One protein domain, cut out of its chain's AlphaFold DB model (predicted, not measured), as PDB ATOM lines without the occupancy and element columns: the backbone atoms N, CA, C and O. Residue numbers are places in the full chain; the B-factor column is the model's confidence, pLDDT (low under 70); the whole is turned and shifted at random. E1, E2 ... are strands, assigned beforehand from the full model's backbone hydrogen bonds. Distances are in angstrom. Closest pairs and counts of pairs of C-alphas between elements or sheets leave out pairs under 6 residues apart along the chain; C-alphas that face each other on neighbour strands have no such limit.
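Overview. This is residues 622 to 671 of the 791 residues of an uncharacterized protein of marine sediment metagenome (UniProt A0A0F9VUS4). This domain has little regular structure: a small sheet of three short strands, E1, E2 and E3, folding back and forth, with a long unnamed stretch, residues 622 to 642, on E1's side and residues 666 to 671 running on past E3. The printed part has 50 residues, 12 of them in named elements, all strand, with no named helix. The antiparallel sheet has the order E1, E2, E3; the whole is only just loose, close to compact, with a radius of gyration of the C-alphas of 11.8 A and spans of 35 by 23 by 22 A.

Arrangement. After residue 642, look for a meander, each strand the antiparallel neighbour of the one before: E1, residues 643 to 646, E2, residues 649 to 652, and E3, residues 662 to 665. Hairpin E1 and E2 has a tight link and directions 152 degrees apart; N 651 and O 644 are within hydrogen-bond range at 2.8 A. Hairpin E2 and E3 stands at 167 degrees; find N 664 and O 650 at 2.8 A.

Along the chain. Find C-alpha 643 at (190.940, 137.099, 254.723), where E1 begins its 10.2 A. E2 and E3 each measure 9.7 A, and E3 ends at C-alpha 665, (186.639, 145.670, 264.285).

Size, cuts and confidence. The farthest C-alphas, Ala 633 and Thr 670, are 36.0 A apart. The printed part has no cut and no long link; pLDDT is under 70 at residues 622 to 627 and 629.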
ATOM      1  N   ALA A 622     209.334 139.782 257.783       59.97
ATOM      2  CA  ALA A 622     209.848 140.081 259.123       59.97
ATOM      3  C   ALA A 622     208.745 140.261 260.196       59.97
ATOM      4  O   ALA A 622     208.904 141.090 261.093       59.97
ATOM      5  N   GLN A 623     207.617 139.545 260.094       63.00
ATOM      6  CA  GLN A 623     206.442 139.728 260.959       63.00
ATOM      7  C   GLN A 623     205.845 138.402 261.454       63.00
ATOM      8  O   GLN A 623     205.886 137.385 260.767       63.00
ATOM      9  N   THR A 624     205.232 138.433 262.641       58.94
ATOM     10  CA  THR A 624     204.443 137.314 263.175       58.94
ATOM     11  C   THR A 624     203.023 137.378 262.621       58.94
ATOM     12  O   THR A 624     202.285 138.310 262.934       58.94
ATOM     13  N   VAL A 625     202.628 136.382 261.827       62.72
ATOM     14  CA  VAL A 625     201.282 136.270 261.240       62.72
ATOM     15  C   VAL A 625     200.507 135.160 261.956       62.72
ATOM     16  O   VAL A 625     201.051 134.087 262.208       62.72
ATOM     17  N   ALA A 626     199.244 135.413 262.310       60.94
ATOM     18  CA  ALA A 626     198.374 134.402 262.910       60.94
ATOM     19  C   ALA A 626     197.828 133.438 261.843       60.94
ATOM     20  O   ALA A 626     197.569 133.832 260.707       60.94
ATOM     21  N   PHE A 627     197.636 132.167 262.204       67.81
ATOM     22  CA  PHE A 627     197.196 131.155 261.249       67.81
ATOM     23  C   PHE A 627     195.697 131.283 260.923       67.81
ATOM     24  O   PHE A 627     194.843 130.871 261.709       67.81
ATOM     25  N   VAL A 628     195.385 131.823 259.742       72.75
ATOM     26  CA  VAL A 628     194.024 131.877 259.185       72.75
ATOM     27  C   VAL A 628     193.900 130.840 258.059       72.75
ATOM     28  O   VAL A 628     194.467 131.051 256.985       72.75
ATOM     29  N   PRO A 629     193.180 129.719 258.259       67.12
ATOM     30  CA  PRO A 629     192.963 128.740 257.201       67.12
ATOM     31  C   PRO A 629     192.013 129.296 256.134       67.12
ATOM     32  O   PRO A 629     190.839 129.548 256.401       67.12
ATOM     33  N   ALA A 630     192.512 129.428 254.907       72.25
ATOM     34  CA  ALA A 630     191.742 129.838 253.738       72.25
ATOM     35  C   ALA A 630     191.964 128.860 252.574       72.25
ATOM     36  O   ALA A 630     193.022 128.249 252.449       72.25
ATOM     37  N   THR A 631     190.977 128.736 251.684       72.69
ATOM     38  CA  THR A 631     191.119 127.990 250.417       72.69
ATOM     39  C   THR A 631     191.863 128.786 249.340       72.69
ATOM     40  O   THR A 631     192.242 128.228 248.310       72.69
ATOM     41  N   LEU A 632     192.100 130.082 249.571       79.88
ATOM     42  CA  LEU A 632     192.953 130.929 248.743       79.88
ATOM     43  C   LEU A 632     194.428 130.608 249.031       79.88
ATOM     44  O   LEU A 632     194.955 130.958 250.082       79.88
ATOM     45  N   ALA A 633     195.116 129.980 248.074       75.75
ATOM     46  CA  ALA A 633     196.507 129.534 248.231       75.75
ATOM     47  C   ALA A 633     197.543 130.665 248.446       75.75
ATOM     48  O   ALA A 633     198.700 130.384 248.749       75.75
ATOM     49  N   THR A 634     197.136 131.926 248.278       73.94
ATOM     50  CA  THR A 634     197.952 133.141 248.444       73.94
ATOM     51  C   THR A 634     197.408 134.067 249.541       73.94
ATOM     52  O   THR A 634     197.629 135.270 249.482       73.94
ATOM     53  N   ASN A 635     196.641 133.539 250.501       79.38
ATOM     54  CA  ASN A 635     195.972 134.331 251.537       79.38
ATOM     55  C   ASN A 635     196.968 135.132 252.398       79.38
ATOM     56  O   ASN A 635     197.674 134.550 253.224       79.38
ATOM     57  N   PHE A 636     197.037 136.451 252.195       75.81
ATOM     58  CA  PHE A 636     198.057 137.302 252.806       75.81
ATOM     59  C   PHE A 636     197.643 138.782 252.907       75.81
ATOM     60  O   PHE A 636     196.610 139.184 252.376       75.81
ATOM     61  N   VAL A 637     198.487 139.561 253.589       78.62
ATOM     62  CA  VAL A 637     198.530 141.036 253.602       78.62
ATOM     63  C   VAL A 637     198.434 141.580 252.172       78.62
ATOM     64  O   VAL A 637     199.192 141.123 251.317       78.62
ATOM     65  N   ASP A 638     197.542 142.543 251.937       77.88
ATOM     66  CA  ASP A 638     197.388 143.292 250.678       77.88
ATOM     67  C   ASP A 638     197.281 142.378 249.426       77.88
ATOM     68  O   ASP A 638     197.986 142.546 248.423       77.88
ATOM     69  N   VAL A 639     196.441 141.334 249.504       82.75
ATOM     70  CA  VAL A 639     196.187 140.379 248.409       82.75
ATOM     71  C   VAL A 639     194.694 140.252 248.119       82.75
ATOM     72  O   VAL A 639     193.905 139.888 248.982       82.75
ATOM     73  N   VAL A 640     194.348 140.410 246.840       85.25
ATOM     74  CA  VAL A 640     193.014 140.230 246.244       85.25
ATOM     75  C   VAL A 640     192.242 139.024 246.817       85.25
ATOM     76  O   VAL A 640     192.660 137.870 246.672       85.25
ATOM     77  N   ASN A 641     191.063 139.292 247.384       85.94
ATOM     78  CA  ASN A 641     190.165 138.376 248.104       85.94
ATOM     79  C   ASN A 641     190.757 137.684 249.356       85.94
ATOM     80  O   ASN A 641     190.252 136.626 249.748       85.94
ATOM     81  N   SER A 642     191.823 138.201 249.975       86.31
ATOM     82  CA  SER A 642     192.356 137.611 251.209       86.31
ATOM     83  C   SER A 642     191.456 137.863 252.423       86.31
ATOM     84  O   SER A 642     190.656 138.799 252.479       86.31
ATOM     85  N   VAL A 643     191.590 136.989 253.419       87.38
ATOM     86  CA  VAL A 643     190.940 137.099 254.723       87.38
ATOM     87  C   VAL A 643     192.013 136.930 255.790       87.38
ATOM     88  O   VAL A 643     192.623 135.865 255.915       87.38
ATOM     89  N   TRP A 644     192.271 137.991 256.545       85.38
ATOM     90  CA  TRP A 644     193.422 138.096 257.439       85.38
ATOM     91  C   TRP A 644     193.064 138.821 258.738       85.38
ATOM     92  O   TRP A 644     192.047 139.503 258.840       85.38
ATOM     93  N   THR A 645     193.866 138.617 259.784       81.56
ATOM     94  CA  THR A 645     193.592 139.163 261.122       81.56
ATOM     95  C   THR A 645     194.535 140.305 261.466       81.56
ATOM     96  O   THR A 645     195.749 140.106 261.527       81.56
ATOM     97  N   GLY A 646     193.967 141.467 261.784       77.19
ATOM     98  CA  GLY A 646     194.661 142.553 262.472       77.19
ATOM     99  C   GLY A 646     194.402 142.522 263.984       77.19
ATOM    100  O   GLY A 646     193.631 141.707 264.492       77.19
ATOM    101  N   THR A 647     195.005 143.450 264.727       77.88
ATOM    102  CA  THR A 647     194.754 143.605 266.172       77.88
ATOM    103  C   THR A 647     193.267 143.882 266.432       77.88
ATOM    104  O   THR A 647     192.775 144.951 266.075       77.88
ATOM    105  N   ASN A 648     192.559 142.931 267.051       78.88
ATOM    106  CA  ASN A 648     191.100 142.936 267.273       78.88
ATOM    107  C   ASN A 648     190.249 143.120 265.992       78.88
ATOM    108  O   ASN A 648     189.142 143.665 266.055       78.88
ATOM    109  N   GLN A 649     190.766 142.685 264.839       86.12
ATOM    110  CA  GLN A 649     190.169 142.912 263.520       86.12
ATOM    111  C   GLN A 649     190.162 141.638 262.673       86.12
ATOM    112  O   GLN A 649     191.175 140.942 262.590       86.12
ATOM    113  N   LEU A 650     189.051 141.390 261.981       88.31
ATOM    114  CA  LEU A 650     188.997 140.506 260.817       88.31
ATOM    115  C   LEU A 650     188.887 141.381 259.566       88.31
ATOM    116  O   LEU A 650     187.958 142.179 259.458       88.31
ATOM    117  N   ILE A 651     189.852 141.259 258.662       87.75
ATOM    118  CA  ILE A 651     190.017 142.102 257.478       87.75
ATOM    119  C   ILE A 651     189.723 141.248 256.246       87.75
ATOM    120  O   ILE A 651     190.279 140.157 256.095       87.75
ATOM    121  N   PHE A 652     188.840 141.744 255.385       88.06
ATOM    122  CA  PHE A 652     188.527 141.171 254.079       88.06
ATOM    123  C   PHE A 652     189.051 142.109 252.997       88.06
ATOM    124  O   PHE A 652     188.650 143.275 252.944       88.06
ATOM    125  N   GLU A 653     189.930 141.591 252.148       86.94
ATOM    126  CA  GLU A 653     190.479 142.321 251.008       86.94
ATOM    127  C   GLU A 653     189.523 142.349 249.808       86.94
ATOM    128  O   GLU A 653     188.653 141.481 249.649       86.94
ATOM    129  N   GLY A 654     189.692 143.363 248.963       80.50
ATOM    130  CA  GLY A 654     188.849 143.634 247.805       80.50
ATOM    131  C   GLY A 654     189.046 142.676 246.624       80.50
ATOM    132  O   GLY A 654     189.812 141.710 246.652       80.50
ATOM    133  N   THR A 655     188.337 142.959 245.525       81.94
ATOM    134  CA  THR A 655     188.601 142.327 244.215       81.94
ATOM    135  C   THR A 655     189.857 142.871 243.535       81.94
ATOM    136  O   THR A 655     190.393 142.227 242.634       81.94
ATOM    137  N   ASP A 656     190.302 144.042 243.978       79.56
ATOM    138  CA  ASP A 656     191.607 144.641 243.739       79.56
ATOM    139  C   ASP A 656     192.361 144.649 245.087       79.56
ATOM    140  O   ASP A 656     191.736 144.433 246.124       79.56
ATOM    141  N   ALA A 657     193.687 144.809 245.067       82.12
ATOM    142  CA  ALA A 657     194.505 144.907 246.280       82.12
ATOM    143  C   ALA A 657     195.004 146.346 246.425       82.12
ATOM    144  O   ALA A 657     195.803 146.808 245.597       82.12
ATOM    145  N   ASP A 658     194.488 147.055 247.425       76.81
ATOM    146  CA  ASP A 658     194.723 148.485 247.630       76.81
ATOM    147  C   ASP A 658     194.736 148.877 249.122       76.81
ATOM    148  O   ASP A 658     195.560 148.355 249.870       76.81
ATOM    149  N   THR A 659     193.944 149.865 249.543       74.38
ATOM    150  CA  THR A 659     193.869 150.386 250.921       74.38
ATOM    151  C   THR A 659     192.418 150.616 251.361       74.38
ATOM    152  O   THR A 659     192.133 151.442 252.234       74.38
ATOM    153  N   GLU A 660     191.481 149.938 250.701       81.62
ATOM    154  CA  GLU A 660     190.044 150.133 250.847       81.62
ATOM    155  C   GLU A 660     189.370 148.850 251.386       81.62
ATOM    156  O   GLU A 660     188.365 148.359 250.862       81.62
ATOM    157  N   GLU A 661     189.925 148.305 252.475       85.75
ATOM    158  CA  GLU A 661     189.575 146.989 253.016       85.75
ATOM    159  C   GLU A 661     188.234 146.981 253.774       85.75
ATOM    160  O   GLU A 661     187.833 147.941 254.443       85.75
ATOM    161  N   THR A 662     187.534 145.841 253.764       86.25
ATOM    162  CA  THR A 662     186.344 145.646 254.607       86.25
ATOM    163  C   THR A 662     186.753 145.085 255.969       86.25
ATOM    164  O   THR A 662     186.991 143.887 256.128       86.25
ATOM    165  N   VAL A 663     186.819 145.960 256.974       86.38
ATOM    166  CA  VAL A 663     187.271 145.621 258.333       86.38
ATOM    167  C   VAL A 663     186.101 145.389 259.297       86.38
ATOM    168  O   VAL A 663     185.281 146.278 259.534       86.38
ATOM    169  N   ILE A 664     186.074 144.222 259.945       86.25
ATOM    170  CA  ILE A 664     185.246 143.946 261.128       86.25
ATOM    171  C   ILE A 664     186.105 144.151 262.384       86.25
ATOM    172  O   ILE A 664     186.867 143.269 262.784       86.25
ATOM    173  N   THR A 665     185.961 145.314 263.023       84.19
ATOM    174  CA  THR A 665     186.639 145.670 264.285       84.19
ATOM    175  C   THR A 665     185.748 145.400 265.494       84.19
ATOM    176  O   THR A 665     184.601 145.847 265.529       84.19
ATOM    177  N   VAL A 666     186.287 144.761 266.538       81.12
ATOM    178  CA  VAL A 666     185.605 144.636 267.840       81.12
ATOM    179  C   VAL A 666     186.131 145.684 268.823       81.12
ATOM    180  O   VAL A 666     187.247 145.578 269.338       81.12
ATOM    181  N   THR A 667     185.308 146.692 269.117       76.81
ATOM    182  CA  THR A 667     185.595 147.707 270.143       76.81
ATOM    183  C   THR A 667     185.249 147.173 271.537       76.81
ATOM    184  O   THR A 667     184.086 146.882 271.796       76.81
ATOM    185  N   ASP A 668     186.264 147.066 272.402       74.38
ATOM    186  CA  ASP A 668     186.229 146.721 273.841       74.38
ATOM    187  C   ASP A 668     184.983 145.944 274.331       74.38
ATOM    188  O   ASP A 668     184.030 146.497 274.892       74.38
ATOM    189  N   ALA A 669     184.988 144.629 274.096       73.19
ATOM    190  CA  ALA A 669     183.897 143.737 274.466       73.19
ATOM    191  C   ALA A 669     183.833 143.521 275.991       73.19
ATOM    192  O   ALA A 669     184.455 142.618 276.545       73.19
ATOM    193  N   THR A 670     183.022 144.332 276.674       78.88
ATOM    194  CA  THR A 670     182.791 144.243 278.132       78.88
ATOM    195  C   THR A 670     181.945 143.035 278.581       78.88
ATOM    196  O   THR A 670     181.735 142.846 279.780       78.88
ATOM    197  N   ALA A 671     181.474 142.215 277.637       81.31
ATOM    198  CA  ALA A 671     180.803 140.931 277.835       81.31
ATOM    199  C   ALA A 671     180.903 140.081 276.548       81.31
ATOM    200  O   ALA A 671     181.277 140.599 275.493       81.31
TER     201      ALA A 671